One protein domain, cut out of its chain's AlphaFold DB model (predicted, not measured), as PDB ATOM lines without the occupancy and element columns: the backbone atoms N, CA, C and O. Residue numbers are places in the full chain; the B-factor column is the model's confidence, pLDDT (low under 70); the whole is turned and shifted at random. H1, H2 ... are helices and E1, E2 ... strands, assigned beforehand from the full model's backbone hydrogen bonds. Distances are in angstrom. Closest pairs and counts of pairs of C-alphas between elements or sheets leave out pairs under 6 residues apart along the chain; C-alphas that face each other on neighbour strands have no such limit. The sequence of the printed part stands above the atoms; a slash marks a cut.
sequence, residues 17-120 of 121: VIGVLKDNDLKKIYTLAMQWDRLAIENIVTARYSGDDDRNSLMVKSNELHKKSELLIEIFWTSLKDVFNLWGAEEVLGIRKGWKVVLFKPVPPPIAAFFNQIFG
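Overview. This is residues 17 to 120 of the 121 residues of an uncharacterized protein of bacterium (UniProt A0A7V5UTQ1). A long helical hairpin of H1 and H2 has a small three-stranded sheet at one end, where H1 begins and H2 ends, and a tail that holds H3 leads away from the sheet. The hairpin makes most of the body's length, and residues 107 to 120 stick out free of the rest. The printed part has 104 residues with three named helices and three named strands, in the order E1 H1 H2 E2 E3 H3; the sheet's order is E1 E3 E2, antiparallel throughout, and the class is mostly helix. The whole is loose, with a radius of gyration of the C-alphas of 18.8 A, and flat, spanning 53 by 45 by 21 A.

Arrangement. In the sheet, E3, residues 100 to 104, is the inner strand, and E1, residues 17 to 20, and E2, residues 92 to 96, are the edge strands. E2 and E3 form a hairpin, antiparallel at 148 degrees, with N 94 and O 102 2.9 A apart, within hydrogen-bond range. E1 and E3 are antiparallel at 159 degrees, with N 18 and O 101 at 2.9 A. H2, residues 52 to 84, only grazes the sheet, with its residues 77 to 84; the closest C-alphas of H2 and E2 are those of Trp 77 and Leu 93, 7.9 A apart. H1, residues 24 to 47, is not on the sheet. H1 and H2 touch as a helical hairpin, opposite ways at a shallow tilt of 23 degrees, with the C-alphas of Ala 40 and Ser 62 closest at 4.1 A. E1, H1, H2 and E2 make a split strand-helix-strand unit, two strands running the same way with E3 between them in the sheet, and its crossover is right-handed. H3, residues 110 to 119, is not on the sheet and is apart from H1 and H2. In H1, H2 and H3 every O i to N i+4 pair is within hydrogen-bond range.

Along the chain. E1 begins at C-alpha 17, (-24.377, 44.933, -31.598). E2 is 13.0 A from first to last C-alpha and E3 12.7 A. H1 is 34.2 A long and H2 47.8 A, with C-alpha 52 at (-25.648, 31.943, -77.924). H3 is 14.7 A long and ends at C-alpha 119, (-48.085, 17.671, -33.668).

Size, cuts and confidence. The C-alphas of Asp 53 and Gly 120 are the two farthest apart, at 55.0 A. Without residues 107 to 120 the body spans 49 by 28 by 20 A. The printed part has no cut. The link from H2 to E2 is short, and the other links are tight. The mean pLDDT of the printed part is 91.7, but residues 108 to 120 are under 70.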
ATOM      1  N   VAL A  17     -25.732  44.539 -31.178       97.69
ATOM      2  CA  VAL A  17     -24.377  44.933 -31.598       97.69
ATOM      3  C   VAL A  17     -23.363  44.401 -30.589       97.69
ATOM      4  O   VAL A  17     -23.434  44.727 -29.407       97.69
ATOM      5  N   ILE A  18     -22.403  43.610 -31.061       97.25
ATOM      6  CA  ILE A  18     -21.319  43.058 -30.234       97.25
ATOM      7  C   ILE A  18     -19.996  43.807 -30.413       97.25
ATOM      8  O   ILE A  18     -19.096  43.690 -29.587       97.25
ATOM      9  N   GLY A  19     -19.880  44.614 -31.468       97.50
ATOM     10  CA  GLY A  19     -18.738  45.493 -31.671       97.50
ATOM     11  C   GLY A  19     -18.675  46.077 -33.075       97.50
ATOM     12  O   GLY A  19     -19.638  46.026 -33.840       97.50
ATOM     13  N   VAL A  20     -17.520  46.652 -33.401       98.19
ATOM     14  CA  VAL A  20     -17.226  47.250 -34.709       98.19
ATOM     15  C   VAL A  20     -15.996  46.567 -35.285       98.19
ATOM     16  O   VAL A  20     -14.960  46.502 -34.620       98.19
ATOM     17  N   LEU A  21     -16.092  46.077 -36.520       97.94
ATOM     18  CA  LEU A  21     -14.962  45.484 -37.223       97.94
ATOM     19  C   LEU A  21     -13.934  46.575 -37.552       97.94
ATOM     20  O   LEU A  21     -14.188  47.487 -38.343       97.94
ATOM     21  N   LYS A  22     -12.756  46.487 -36.932       97.56
ATOM     22  CA  LYS A  22     -11.642  47.422 -37.159       97.56
ATOM     23  C   LYS A  22     -10.639  46.918 -38.194       97.56
ATOM     24  O   LYS A  22      -9.989  47.742 -38.828       97.56
ATOM     25  N   ASP A  23     -10.552  45.605 -38.378       97.31
ATOM     26  CA  ASP A  23      -9.625  44.960 -39.304       97.31
ATOM     27  C   ASP A  23      -9.943  45.339 -40.758       97.31
ATOM     28  O   ASP A  23     -11.022  45.039 -41.269       97.31
ATOM     29  N   ASN A  24      -9.011  46.025 -41.420       96.50
ATOM     30  CA  ASN A  24      -9.195  46.488 -42.792       96.50
ATOM     31  C   ASN A  24      -9.042  45.377 -43.833       96.50
ATOM     32  O   ASN A  24      -9.606  45.505 -44.918       96.50
ATOM     33  N   ASP A  25      -8.306  44.311 -43.543       96.88
ATOM     34  CA  ASP A  25      -8.134  43.214 -44.487       96.88
ATOM     35  C   ASP A  25      -9.392  42.344 -44.522       96.88
ATOM     36  O   ASP A  25      -9.875  42.024 -45.609       96.88
ATOM     37  N   LEU A  26     -10.037  42.116 -43.373       97.31
ATOM     38  CA  LEU A  26     -11.371  41.505 -43.343       97.31
ATOM     39  C   LEU A  26     -12.422  42.352 -44.070       97.31
ATOM     40  O   LEU A  26     -13.250  41.805 -44.802       97.31
ATOM     41  N   LYS A  27     -12.366  43.685 -43.947       97.75
ATOM     42  CA  LYS A  27     -13.244  44.581 -44.724       97.75
ATOM     43  C   LYS A  27     -13.043  44.414 -46.226       97.75
ATOM     44  O   LYS A  27     -14.023  44.309 -46.958       97.75
ATOM     45  N   LYS A  28     -11.788  44.351 -46.686       97.12
ATOM     46  CA  LYS A  28     -11.466  44.125 -48.104       97.12
ATOM     47  C   LYS A  28     -11.972  42.770 -48.590       97.12
ATOM     48  O   LYS A  28     -12.504  42.712 -49.693       97.12
ATOM     49  N   ILE A  29     -11.834  41.708 -47.790       97.50
ATOM     50  CA  ILE A  29     -12.341  40.369 -48.135       97.50
ATOM     51  C   ILE A  29     -13.859  40.413 -48.324       97.50
ATOM     52  O   ILE A  29     -14.349  39.981 -49.366       97.50
ATOM     53  N   TYR A  30     -14.591  40.997 -47.370       97.25
ATOM     54  CA  TYR A  30     -16.041  41.165 -47.481       97.25
ATOM     55  C   TYR A  30     -16.424  41.964 -48.729       97.25
ATOM     56  O   TYR A  30     -17.260  41.531 -49.520       97.25
ATOM     57  N   THR A  31     -15.785  43.118 -48.941       96.62
ATOM     58  CA  THR A  31     -16.029  43.954 -50.118       96.62
ATOM     59  C   THR A  31     -15.783  43.187 -51.417       96.62
ATOM     60  O   THR A  31     -16.600  43.270 -52.332       96.62
ATOM     61  N   LEU A  32     -14.687  42.431 -51.505       97.12
ATOM     62  CA  LEU A  32     -14.341  41.668 -52.701       97.12
ATOM     63  C   LEU A  32     -15.357  40.554 -52.976       97.12
ATOM     64  O   LEU A  32     -15.767  40.389 -54.123       97.12
ATOM     65  N   ALA A  33     -15.811  39.851 -51.933       97.31
ATOM     66  CA  ALA A  33     -16.880  38.862 -52.051       97.31
ATOM     67  C   ALA A  33     -18.154  39.499 -52.631       97.31
ATOM     68  O   ALA A  33     -18.664  39.058 -53.658       97.31
ATOM     69  N   MET A  34     -18.617  40.614 -52.051       96.19
ATOM     70  CA  MET A  34     -19.821  41.312 -52.526       96.19
ATOM     71  C   MET A  34     -19.683  41.827 -53.965       96.19
ATOM     72  O   MET A  34     -20.637  41.765 -54.740       96.19
ATOM     73  N   GLN A  35     -18.502  42.317 -54.350       96.25
ATOM     74  CA  GLN A  35     -18.236  42.752 -55.724       96.25
ATOM     75  C   GLN A  35     -18.300  41.585 -56.711       96.25
ATOM     76  O   GLN A  35     -18.903  41.722 -57.774       96.25
ATOM     77  N   TRP A  36     -17.705  40.440 -56.377       97.81
ATOM     78  CA  TRP A  36     -17.753  39.259 -57.237       97.81
ATOM     79  C   TRP A  36     -19.151  38.671 -57.355       97.81
ATOM     80  O   TRP A  36     -19.539  38.309 -58.462       97.81
ATOM     81  N   ASP A  37     -19.926  38.639 -56.271       97.44
ATOM     82  CA  ASP A  37     -21.319  38.193 -56.332       97.44
ATOM     83  C   ASP A  37     -22.164  39.106 -57.226       97.44
ATOM     84  O   ASP A  37     -22.857  38.647 -58.135       97.44
ATOM     85  N   ARG A  38     -22.018  40.424 -57.056       96.69
ATOM     86  CA  ARG A  38     -22.679  41.407 -57.914       96.69
ATOM     87  C   ARG A  38     -22.314  41.213 -59.387       96.69
ATOM     88  O   ARG A  38     -23.209  41.168 -60.227       96.69
ATOM     89  N   LEU A  39     -21.026  41.073 -59.704       97.62
ATOM     90  CA  LEU A  39     -20.564  40.837 -61.076       97.62
ATOM     91  C   LEU A  39     -21.077  39.500 -61.634       97.62
ATOM     92  O   LEU A  39     -21.392  39.403 -62.820       97.62
ATOM     93  N   ALA A  40     -21.198  38.464 -60.798       97.50
ATOM     94  CA  ALA A  40     -21.793  37.194 -61.198       97.50
ATOM     95  C   ALA A  40     -23.267  37.366 -61.602       97.50
ATOM     96  O   ALA A  40     -23.680  36.848 -62.645       97.50
ATOM     97  N   ILE A  41     -24.041  38.130 -60.826       97.62
ATOM     98  CA  ILE A  41     -25.442  38.457 -61.126       97.62
ATOM     99  C   ILE A  41     -25.540  39.299 -62.405       97.62
ATOM    100  O   ILE A  41     -26.351  38.990 -63.280       97.62
ATOM    101  N   GLU A  42     -24.700  40.325 -62.556       97.69
ATOM    102  CA  GLU A  42     -24.650  41.168 -63.759       97.69
ATOM    103  C   GLU A  42     -24.349  40.342 -65.023       97.69
ATOM    104  O   GLU A  42     -24.997  40.540 -66.055       97.69
ATOM    105  N   ASN A  43     -23.456  39.349 -64.937       97.31
ATOM    106  CA  ASN A  43     -23.194  38.417 -66.035       97.31
ATOM    107  C   ASN A  43     -24.409  37.541 -66.369       97.31
ATOM    108  O   ASN A  43     -24.696  37.347 -67.547       97.31
ATOM    109  N   ILE A  44     -25.161  37.052 -65.371       96.88
ATOM    110  CA  ILE A  44     -26.407  36.292 -65.610       96.88
ATOM    111  C   ILE A  44     -27.438  37.163 -66.320       96.88
ATOM    112  O   ILE A  44     -28.096  36.702 -67.251       96.88
ATOM    113  N   VAL A  45     -27.602  38.411 -65.875       97.25
ATOM    114  CA  VAL A  45     -28.542  39.351 -66.492       97.25
ATOM    115  C   VAL A  45     -28.123  39.640 -67.930       97.25
ATOM    116  O   VAL A  45     -28.951  39.508 -68.825       97.25
ATOM    117  N   THR A  46     -26.847  39.942 -68.168       96.31
ATOM    118  CA  THR A  46     -26.304  40.204 -69.511       96.31
ATOM    119  C   THR A  46     -26.499  39.000 -70.433       96.31
ATOM    120  O   THR A  46     -27.027  39.153 -71.530       96.31
ATOM    121  N   ALA A  47     -26.203  37.786 -69.956       95.81
ATOM    122  CA  ALA A  47     -26.330  36.551 -70.727       95.81
ATOM    123  C   ALA A  47     -27.754  36.289 -71.250       95.81
ATOM    124  O   ALA A  47     -27.918  35.608 -72.260       95.81
ATOM    125  N   ARG A  48     -28.795  36.825 -70.592       94.75
ATOM    126  CA  ARG A  48     -30.194  36.707 -71.053       94.75
ATOM    127  C   ARG A  48     -30.485  37.511 -72.319       94.75
ATOM    128  O   ARG A  48     -31.472  37.215 -72.984       94.75
ATOM    129  N   TYR A  49     -29.662  38.511 -72.625       95.50
ATOM    130  CA  TYR A  49     -29.835  39.416 -73.764       95.50
ATOM    131  C   TYR A  49     -28.723  39.275 -74.820       95.50
ATOM    132  O   TYR A  49     -28.727  40.009 -75.806       95.50
ATOM    133  N   SER A  50     -27.779  38.350 -74.626       94.12
ATOM    134  CA  SER A  50     -26.659  38.079 -75.538       94.12
ATOM    135  C   SER A  50     -26.971  36.955 -76.539       94.12
ATOM    136  O   SER A  50     -27.890  36.165 -76.326       94.12
ATOM    137  N   GLY A  51     -26.186  36.862 -77.621       93.25
ATOM    138  CA  GLY A  51     -26.217  35.712 -78.538       93.25
ATOM    139  C   GLY A  51     -25.681  34.423 -77.894       93.25
ATOM    140  O   GLY A  51     -25.064  34.476 -76.831       93.25
ATOM    141  N   ASP A  52     -25.907  33.266 -78.526       88.06
ATOM    142  CA  ASP A  52     -25.648  31.943 -77.924       88.06
ATOM    143  C   ASP A  52     -24.184  31.714 -77.492       88.06
ATOM    144  O   ASP A  52     -23.942  31.190 -76.399       88.06
ATOM    145  N   ASP A  53     -23.207  32.151 -78.293       86.62
ATOM    146  CA  ASP A  53     -21.779  32.003 -77.966       86.62
ATOM    147  C   ASP A  53     -21.379  32.853 -76.744       86.62
ATOM    148  O   ASP A  53     -20.757  32.360 -75.796       86.62
ATOM    149  N   ASP A  54     -21.815  34.114 -76.710       93.38
ATOM    150  CA  ASP A  54     -21.557  35.036 -75.599       93.38
ATOM    151  C   ASP A  54     -22.286  34.605 -74.322       93.38
ATOM    152  O   ASP A  54     -21.746  34.700 -73.216       93.38
ATOM    153  N   ARG A  55     -23.504  34.069 -74.463       95.19
ATOM    154  CA  ARG A  55     -24.313  33.571 -73.350       95.19
ATOM    155  C   ARG A  55     -23.583  32.474 -72.582       95.19
ATOM    156  O   ARG A  55     -23.516  32.541 -71.355       95.19
ATOM    157  N   ASN A  56     -23.025  31.481 -73.273       95.62
ATOM    158  CA  ASN A  56     -22.311  30.383 -72.617       95.62
ATOM    159  C   ASN A  56     -21.071  30.884 -71.862       95.62
ATOM    160  O   ASN A  56     -20.861  30.508 -70.707       95.62
ATOM    161  N   SER A  57     -20.296  31.781 -72.476       96.69
ATOM    162  CA  SER A  57     -19.120  32.396 -71.849       96.69
ATOM    163  C   SER A  57     -19.481  33.173 -70.572       96.69
ATOM    164  O   SER A  57     -18.889  32.958 -69.510       96.69
ATOM    165  N   LEU A  58     -20.521  34.012 -70.634       97.19
ATOM    166  CA  LEU A  58     -21.007  34.793 -69.493       97.19
ATOM    167  C   LEU A  58     -21.539  33.905 -68.361       97.19
ATOM    168  O   LEU A  58     -21.283  34.189 -67.189       97.19
ATOM    169  N   MET A  59     -22.229  32.808 -68.688       97.38
ATOM    170  CA  MET A  59     -22.723  31.850 -67.694       97.38
ATOM    171  C   MET A  59     -21.580  31.122 -66.975       97.38
ATOM    172  O   MET A  59     -21.609  31.001 -65.749       97.38
ATOM    173  N   VAL A  60     -20.542  30.688 -67.701       97.75
ATOM    174  CA  VAL A  60     -19.335  30.098 -67.088       97.75
ATOM    175  C   VAL A  60     -18.664  31.109 -66.163       97.75
ATOM    176  O   VAL A  60     -18.335  30.777 -65.021       97.75
ATOM    177  N   LYS A  61     -18.510  32.358 -66.618       97.81
ATOM    178  CA  LYS A  61     -17.869  33.400 -65.814       97.81
ATOM    179  C   LYS A  61     -18.668  33.749 -64.564       97.81
ATOM    180  O   LYS A  61     -18.079  33.975 -63.507       97.81
ATOM    181  N   SER A  62     -19.992  33.786 -64.674       97.94
ATOM    182  CA  SER A  62     -20.877  33.992 -63.533       97.94
ATOM    183  C   SER A  62     -20.689  32.904 -62.476       97.94
ATOM    184  O   SER A  62     -20.421  33.223 -61.319       97.94
ATOM    185  N   ASN A  63     -20.719  31.630 -62.878       98.06
ATOM    186  CA  ASN A  63     -20.520  30.508 -61.959       98.06
ATOM    187  C   ASN A  63     -19.157  30.573 -61.253       98.06
ATOM    188  O   ASN A  63     -19.074  30.352 -60.045       98.06
ATOM    189  N   GLU A  64     -18.093  30.910 -61.988       98.56
ATOM    190  CA  GLU A  64     -16.753  31.094 -61.423       98.56
ATOM    191  C   GLU A  64     -16.735  32.199 -60.353       98.56
ATOM    192  O   GLU A  64     -16.223  31.992 -59.252       98.56
ATOM    193  N   LEU A  65     -17.289  33.376 -60.666       98.38
ATOM    194  CA  LEU A  65     -17.318  34.524 -59.756       98.38
ATOM    195  C   LEU A  65     -18.174  34.257 -58.518       98.38
ATOM    196  O   LEU A  65     -17.750  34.583 -57.411       98.38
ATOM    197  N   HIS A  66     -19.331  33.619 -58.691       98.12
ATOM    198  CA  HIS A  66     -20.206  33.263 -57.582       98.12
ATOM    199  C   HIS A  66     -19.515  32.281 -56.626       98.12
ATOM    200  O   HIS A  66     -19.448  32.544 -55.430       98.12
ATOM    201  N   LYS A  67     -18.866  31.226 -57.144       98.50
ATOM    202  CA  LYS A  67     -18.102  30.279 -56.309       98.50
ATOM    203  C   LYS A  67     -16.949  30.945 -55.564       98.50
ATOM    204  O   LYS A  67     -16.693  30.639 -54.403       98.50
ATOM    205  N   LYS A  68     -16.247  31.875 -56.214       98.31
ATOM    206  CA  LYS A  68     -15.188  32.655 -55.565       98.31
ATOM    207  C   LYS A  68     -15.734  33.567 -54.464       98.31
ATOM    208  O   LYS A  68     -15.093  33.701 -53.424       98.31
ATOM    209  N   SER A  69     -16.899  34.178 -54.683       98.12
ATOM    210  CA  SER A  69     -17.592  34.971 -53.665       98.12
ATOM    211  C   SER A  69     -17.997  34.117 -52.460       98.12
ATOM    212  O   SER A  69     -17.666  34.488 -51.336       98.12
ATOM    213  N   GLU A  70     -18.618  32.954 -52.691       98.31
ATOM    214  CA  GLU A  70     -19.016  32.000 -51.641       98.31
ATOM    215  C   GLU A  70     -17.827  31.618 -50.741       98.31
ATOM    216  O   GLU A  70     -17.905  31.710 -49.518       98.31
ATOM    217  N   LEU A  71     -16.677  31.287 -51.333       98.56
ATOM    218  CA  LEU A  71     -15.477  30.954 -50.559       98.56
ATOM    219  C   LEU A  71     -14.948  32.144 -49.747       98.56
ATOM    220  O   LEU A  71     -14.573  31.989 -48.584       98.56
ATOM    221  N   LEU A  72     -14.905  33.346 -50.331       97.94
ATOM    222  CA  LEU A  72     -14.440  34.531 -49.605       97.94
ATOM    223  C   LEU A  72     -15.379  34.916 -48.463       97.94
ATOM    224  O   LEU A  72     -14.902  35.352 -47.414       97.94
ATOM    225  N   ILE A  73     -16.691  34.771 -48.648       97.94
ATOM    226  CA  ILE A  73     -17.651  35.112 -47.602       97.94
ATOM    227  C   ILE A  73     -17.599  34.096 -46.452       97.94
ATOM    228  O   ILE A  73     -17.685  34.492 -45.291       97.94
ATOM    229  N   GLU A  74     -17.357  32.813 -46.736       98.06
ATOM    230  CA  GLU A  74     -17.094  31.794 -45.711       98.06
ATOM    231  C   GLU A  74     -15.818  32.091 -44.913       98.06
ATOM    232  O   GLU A  74     -15.845  32.056 -43.677       98.06
ATOM    233  N   ILE A  75     -14.719  32.440 -45.596       98.19
ATOM    234  CA  ILE A  75     -13.474  32.881 -44.947       98.19
ATOM    235  C   ILE A  75     -13.755  34.089 -44.053       98.19
ATOM    236  O   ILE A  75     -13.386  34.084 -42.881       98.19
ATOM    237  N   PHE A  76     -14.458  35.097 -44.575       98.06
ATOM    238  CA  PHE A  76     -14.807  36.295 -43.820       98.06
ATOM    239  C   PHE A  76     -15.570  35.969 -42.533       98.06
ATOM    240  O   PHE A  76     -15.171  36.421 -41.461       98.06
ATOM    241  N   TRP A  77     -16.641  35.173 -42.610       97.50
ATOM    242  CA  TRP A  77     -17.436  34.829 -41.430       97.50
ATOM    243  C   TRP A  77     -16.662  33.975 -40.432       97.50
ATOM    244  O   TRP A  77     -16.811  34.169 -39.226       97.50
ATOM    245  N   THR A  78     -15.821  33.063 -40.918       97.81
ATOM    246  CA  THR A  78     -14.959  32.231 -40.072       97.81
ATOM    247  C   THR A  78     -13.970  33.098 -39.298       97.81
ATOM    248  O   THR A  78     -13.944  33.053 -38.071       97.81
ATOM    249  N   SER A  79     -13.248  33.986 -39.983       98.06
ATOM    250  CA  SER A  79     -12.316  34.910 -39.333       98.06
ATOM    251  C   SER A  79     -13.021  35.911 -38.416       98.06
ATOM    252  O   SER A  79     -12.482  36.296 -37.382       98.06
ATOM    253  N   LEU A  80     -14.247  36.327 -38.744       97.31
ATOM    254  CA  LEU A  80     -15.023  37.206 -37.872       97.31
ATOM    255  C   LEU A  80     -15.396  36.505 -36.556       97.31
ATOM    256  O   LEU A  80     -15.370  37.140 -35.501       97.31
ATOM    257  N   LYS A  81     -15.693  35.198 -36.591       97.25
ATOM    258  CA  LYS A  81     -15.909  34.405 -35.372       97.25
ATOM    259  C   LYS A  81     -14.656  34.340 -34.505       97.25
ATOM    260  O   LYS A  81     -14.799  34.449 -33.289       97.25
ATOM    261  N   ASP A  82     -13.470  34.220 -35.100       97.75
ATOM    262  CA  ASP A  82     -12.199  34.270 -34.365       97.75
ATOM    263  C   ASP A  82     -12.010  35.624 -33.674       97.75
ATOM    264  O   ASP A  82     -11.814  35.686 -32.462       97.75
ATOM    265  N   VAL A  83     -12.149  36.722 -34.425       97.00
ATOM    266  CA  VAL A  83     -11.939  38.090 -33.916       97.00
ATOM    267  C   VAL A  83     -12.845  38.413 -32.723       97.00
ATOM    268  O   VAL A  83     -12.434  39.128 -31.809       97.00
ATOM    269  N   PHE A  84     -14.074  37.894 -32.719       96.56
ATOM    270  CA  PHE A  84     -15.069  38.171 -31.681       96.56
ATOM    271  C   PHE A  84     -15.291  37.010 -30.694       96.56
ATOM    272  O   PHE A  84     -16.170  37.116 -29.840       96.56
ATOM    273  N   ASN A  85     -14.503  35.930 -30.769       96.31
ATOM    274  CA  ASN A  85     -14.629  34.725 -29.935       96.31
ATOM    275  C   ASN A  85     -16.047  34.104 -29.936       96.31
ATOM    276  O   ASN A  85     -16.611  33.801 -28.885       96.31
ATOM    277  N   LEU A  86     -16.639  33.910 -31.120       95.81
ATOM    278  CA  LEU A  86     -18.052  33.516 -31.294       95.81
ATOM    279  C   LEU A  86     -18.271  32.054 -31.709       95.81
ATOM    280  O   LEU A  86     -19.353  31.703 -32.172       95.81
ATOM    281  N   TRP A  87     -17.274  31.183 -31.571       94.06
ATOM    282  CA  TRP A  87     -17.379  29.786 -32.021       94.06
ATOM    283  C   TRP A  87     -18.503  28.979 -31.352       94.06
ATOM    284  O   TRP A  87     -19.006  28.039 -31.959       94.06
ATOM    285  N   GLY A  88     -18.926  29.362 -30.143       91.50
ATOM    286  CA  GLY A  88     -20.050  28.749 -29.423       91.50
ATOM    287  C   GLY A  88     -21.358  29.545 -29.474       91.50
ATOM    288  O   GLY A  88     -22.279  29.231 -28.728       91.50
ATOM    289  N   ALA A  89     -21.441  30.608 -30.279       89.94
ATOM    290  CA  ALA A  89     -22.658  31.406 -30.367       89.94
ATOM    291  C   ALA A  89     -23.736  30.669 -31.182       89.94
ATOM    292  O   ALA A  89     -23.512  30.309 -32.335       89.94
ATOM    293  N   GLU A  90     -24.919  30.489 -30.592       88.56
ATOM    294  CA  GLU A  90     -26.105  29.936 -31.273       88.56
ATOM    295  C   GLU A  90     -26.844  30.987 -32.122       88.56
ATOM    296  O   GLU A  90     -27.724  30.668 -32.921       88.56
ATOM    297  N   GLU A  91     -26.510  32.263 -31.926       92.12
ATOM    298  CA  GLU A  91     -27.089  33.385 -32.659       92.12
ATOM    299  C   GLU A  91     -26.447  33.522 -34.047       92.12
ATOM    300  O   GLU A  91     -25.266  33.235 -34.248       92.12
ATOM    301  N   VAL A  92     -27.217  34.017 -35.017       92.75
ATOM    302  CA  VAL A  92     -26.718  34.278 -36.368       92.75
ATOM    303  C   VAL A  92     -25.895  35.561 -36.366       92.75
ATOM    304  O   VAL A  92     -26.302  36.577 -35.798       92.75
ATOM    305  N   LEU A  93     -24.738  35.506 -37.023       95.50
ATOM    306  CA  LEU A  93     -23.818  36.625 -37.177       95.50
ATOM    307  C   LEU A  93     -24.205  37.481 -38.385       95.50
ATOM    308  O   LEU A  93     -24.535  36.966 -39.451       95.50
ATOM    309  N   GLY A  94     -24.132  38.798 -38.229       96.25
ATOM    310  CA  GLY A  94     -24.356  39.748 -39.309       96.25
ATOM    311  C   GLY A  94     -23.381  40.915 -39.265       96.25
ATOM    312  O   GLY A  94     -22.765  41.201 -38.235       96.25
ATOM    313  N   ILE A  95     -23.283  41.619 -40.392       97.62
ATOM    314  CA  ILE A  95     -22.580  42.893 -40.481       97.62
ATOM    315  C   ILE A  95     -23.506  43.980 -41.015       97.62
ATOM    316  O   ILE A  95     -24.328  43.744 -41.903       97.62
ATOM    317  N   ARG A  96     -23.421  45.158 -40.404       97.69
ATOM    318  CA  ARG A  96     -24.284  46.312 -40.655       97.69
ATOM    319  C   ARG A  96     -23.442  47.552 -40.914       97.69
ATOM    320  O   ARG A  96     -22.223  47.552 -40.718       97.69
ATOM    321  N   LYS A  97     -24.112  48.615 -41.343       97.69
ATOM    322  CA  LYS A  97     -23.529  49.936 -41.554       97.69
ATOM    323  C   LYS A  97     -22.726  50.393 -40.337       97.69
ATOM    324  O   LYS A  97     -23.071  50.114 -39.185       97.69
ATOM    325  N   GLY A  98     -21.622  51.075 -40.596       97.69
ATOM    326  CA  GLY A  98     -20.584  51.393 -39.625       97.69
ATOM    327  C   GLY A  98     -19.692  50.201 -39.293       97.69
ATOM    328  O   GLY A  98     -19.045  50.224 -38.251       97.69
ATOM    329  N   TRP A  99     -19.695  49.143 -40.117       98.06
ATOM    330  CA  TRP A  99     -19.008  47.874 -39.844       98.06
ATOM    331  C   TRP A  99     -19.392  47.264 -38.488       98.06
ATOM    332  O   TRP A  99     -18.575  46.635 -37.811       98.06
ATOM    333  N   LYS A 100     -20.645  47.476 -38.072       98.44
ATOM    334  CA  LYS A 100     -21.178  46.956 -36.813       98.44
ATOM    335  C   LYS A 100     -21.426  45.466 -36.960       98.44
ATOM    336  O   LYS A 100     -22.153  45.043 -37.856       98.44
ATOM    337  N   VAL A 101     -20.833  44.687 -36.069       97.81
ATOM    338  CA  VAL A 101     -21.046  43.246 -35.994       97.81
ATOM    339  C   VAL A 101     -22.219  43.000 -35.063       97.81
ATOM    340  O   VAL A 101     -22.247  43.519 -33.942       97.81
ATOM    341  N   VAL A 102     -23.201  42.247 -35.546       97.44
ATOM    342  CA  VAL A 102     -24.458  42.005 -34.843       97.44
ATOM    343  C   VAL A 102     -24.723  40.519 -34.677       97.44
ATOM    344  O   VAL A 102     -24.345  39.716 -35.526       97.44
ATOM    345  N   LEU A 103     -25.409  40.178 -33.593       96.56
ATOM    346  CA  LEU A 103     -26.011  38.873 -33.371       96.56
ATOM    347  C   LEU A 103     -27.529  39.008 -33.394       96.56
ATOM    348  O   LEU A 103     -28.079  39.979 -32.868       96.56
ATOM    349  N   PHE A 104     -28.210  38.040 -33.995       93.44
ATOM    350  CA  PHE A 104     -29.665  37.962 -33.966       93.44
ATOM    351  C   PHE A 104     -30.129  36.512 -33.926       93.44
ATOM    352  O   PHE A 104     -29.520  35.619 -34.517       93.44
ATOM    353  N   LYS A 105     -31.236  36.267 -33.225       88.25
ATOM    354  CA  LYS A 105     -31.890  34.961 -33.248       88.25
ATOM    355  C   LYS A 105     -32.759  34.873 -34.501       88.25
ATOM    356  O   LYS A 105     -33.581  35.769 -34.711       88.25
ATOM    357  N   PRO A 106     -32.610  33.831 -35.331       77.19
ATOM    358  CA  PRO A 106     -33.536  33.612 -36.424       77.19
ATOM    359  C   PRO A 106     -34.916  33.363 -35.812       77.19
ATOM    360  O   PRO A 106     -35.100  32.428 -35.034       77.19
ATOM    361  N   VAL A 107     -35.880  34.232 -36.119       72.12
ATOM    362  CA  VAL A 107     -37.273  33.981 -35.749       72.12
ATOM    363  C   VAL A 107     -37.745  32.841 -36.651       72.12
ATOM    364  O   VAL A 107     -37.736  33.019 -37.874       72.12
ATOM    365  N   PRO A 108     -38.107  31.662 -36.112       64.50
ATOM    366  CA  PRO A 108     -38.636  30.596 -36.946       64.50
ATOM    367  C   PRO A 108     -39.893  31.111 -37.662       64.50
ATOM    368  O   PRO A 108     -40.692  31.829 -37.051       64.50
ATOM    369  N   PRO A 109     -40.087  30.781 -38.952       59.25
ATOM    370  CA  PRO A 109     -41.276  31.208 -39.671       59.25
ATOM    371  C   PRO A 109     -42.535  30.737 -38.916       59.25
ATOM    372  O   PRO A 109     -42.528  29.624 -38.381       59.25
ATOM    373  N   PRO A 110     -43.626  31.531 -38.883       65.75
ATOM    374  CA  PRO A 110     -44.811  31.260 -38.055       65.75
ATOM    375  C   PRO A 110     -45.390  29.847 -38.222       65.75
ATOM    376  O   PRO A 110     -45.933  29.265 -37.287       65.75
ATOM    377  N   ILE A 111     -45.227  29.274 -39.414       62.34
ATOM    378  CA  ILE A 111     -45.706  27.941 -39.772       62.34
ATOM    379  C   ILE A 111     -45.011  26.852 -38.934       62.34
ATOM    380  O   ILE A 111     -45.672  25.929 -38.471       62.34
ATOM    381  N   ALA A 112     -43.710  26.971 -38.657       60.28
ATOM    382  CA  ALA A 112     -42.978  25.985 -37.856       60.28
ATOM    383  C   ALA A 112     -43.436  25.967 -36.383       60.28
ATOM    384  O   ALA A 112     -43.512  24.903 -35.769       60.28
ATOM    385  N   ALA A 113     -43.805  27.128 -35.831       58.56
ATOM    386  CA  ALA A 113     -44.377  27.227 -34.488       58.56
ATOM    387  C   ALA A 113     -45.779  26.594 -34.412       58.56
ATOM    388  O   ALA A 113     -46.099  25.918 -33.438       58.56
ATOM    389  N   PHE A 114     -46.582  26.750 -35.469       57.62
ATOM    390  CA  PHE A 114     -47.907  26.141 -35.586       57.62
ATOM    391  C   PHE A 114     -47.850  24.604 -35.676       57.62
ATOM    392  O   PHE A 114     -48.610  23.924 -34.993       57.62
ATOM    393  N   PHE A 115     -46.916  24.030 -36.447       58.38
ATOM    394  CA  PHE A 115     -46.764  22.568 -36.538       58.38
ATOM    395  C   PHE A 115     -46.313  21.932 -35.216       58.38
ATOM    396  O   PHE A 115     -46.869  20.908 -34.826       58.38
ATOM    397  N   ASN A 116     -45.389  22.554 -34.481       59.59
ATOM    398  CA  ASN A 116     -44.986  22.063 -33.157       59.59
ATOM    399  C   ASN A 116     -46.123  22.148 -32.124       59.59
ATOM    400  O   ASN A 116     -46.184  21.322 -31.219       59.59
ATOM    401  N   GLN A 117     -47.046  23.104 -32.272       61.78
ATOM    402  CA  GLN A 117     -48.224  23.234 -31.410       61.78
ATOM    403  C   GLN A 117     -49.315  22.191 -31.714       61.78
ATOM    404  O   GLN A 117     -50.086  21.844 -30.823       61.78
ATOM    405  N   ILE A 118     -49.395  21.694 -32.954       66.38
ATOM    406  CA  ILE A 118     -50.415  20.719 -33.384       66.38
ATOM    407  C   ILE A 118     -49.922  19.273 -33.290       66.38
ATOM    408  O   ILE A 118     -50.713  18.384 -32.985       66.38
ATOM    409  N   PHE A 119     -48.638  19.024 -33.548       68.75
ATOM    410  CA  PHE A 119     -48.085  17.671 -33.668       68.75
ATOM    411  C   PHE A 119     -47.045  17.320 -32.592       68.75
ATOM    412  O   PHE A 119     -46.516  16.213 -32.613       68.75
ATOM    413  N   GLY A 120     -46.750  18.229 -31.657       59.50
ATOM    414  CA  GLY A 120     -45.883  17.960 -30.508       59.50
ATOM    415  C   GLY A 120     -46.654  17.384 -29.316       59.50
ATOM    416  O   GLY A 120     -47.140  18.149 -28.483       59.50
TER     417      GLY A 120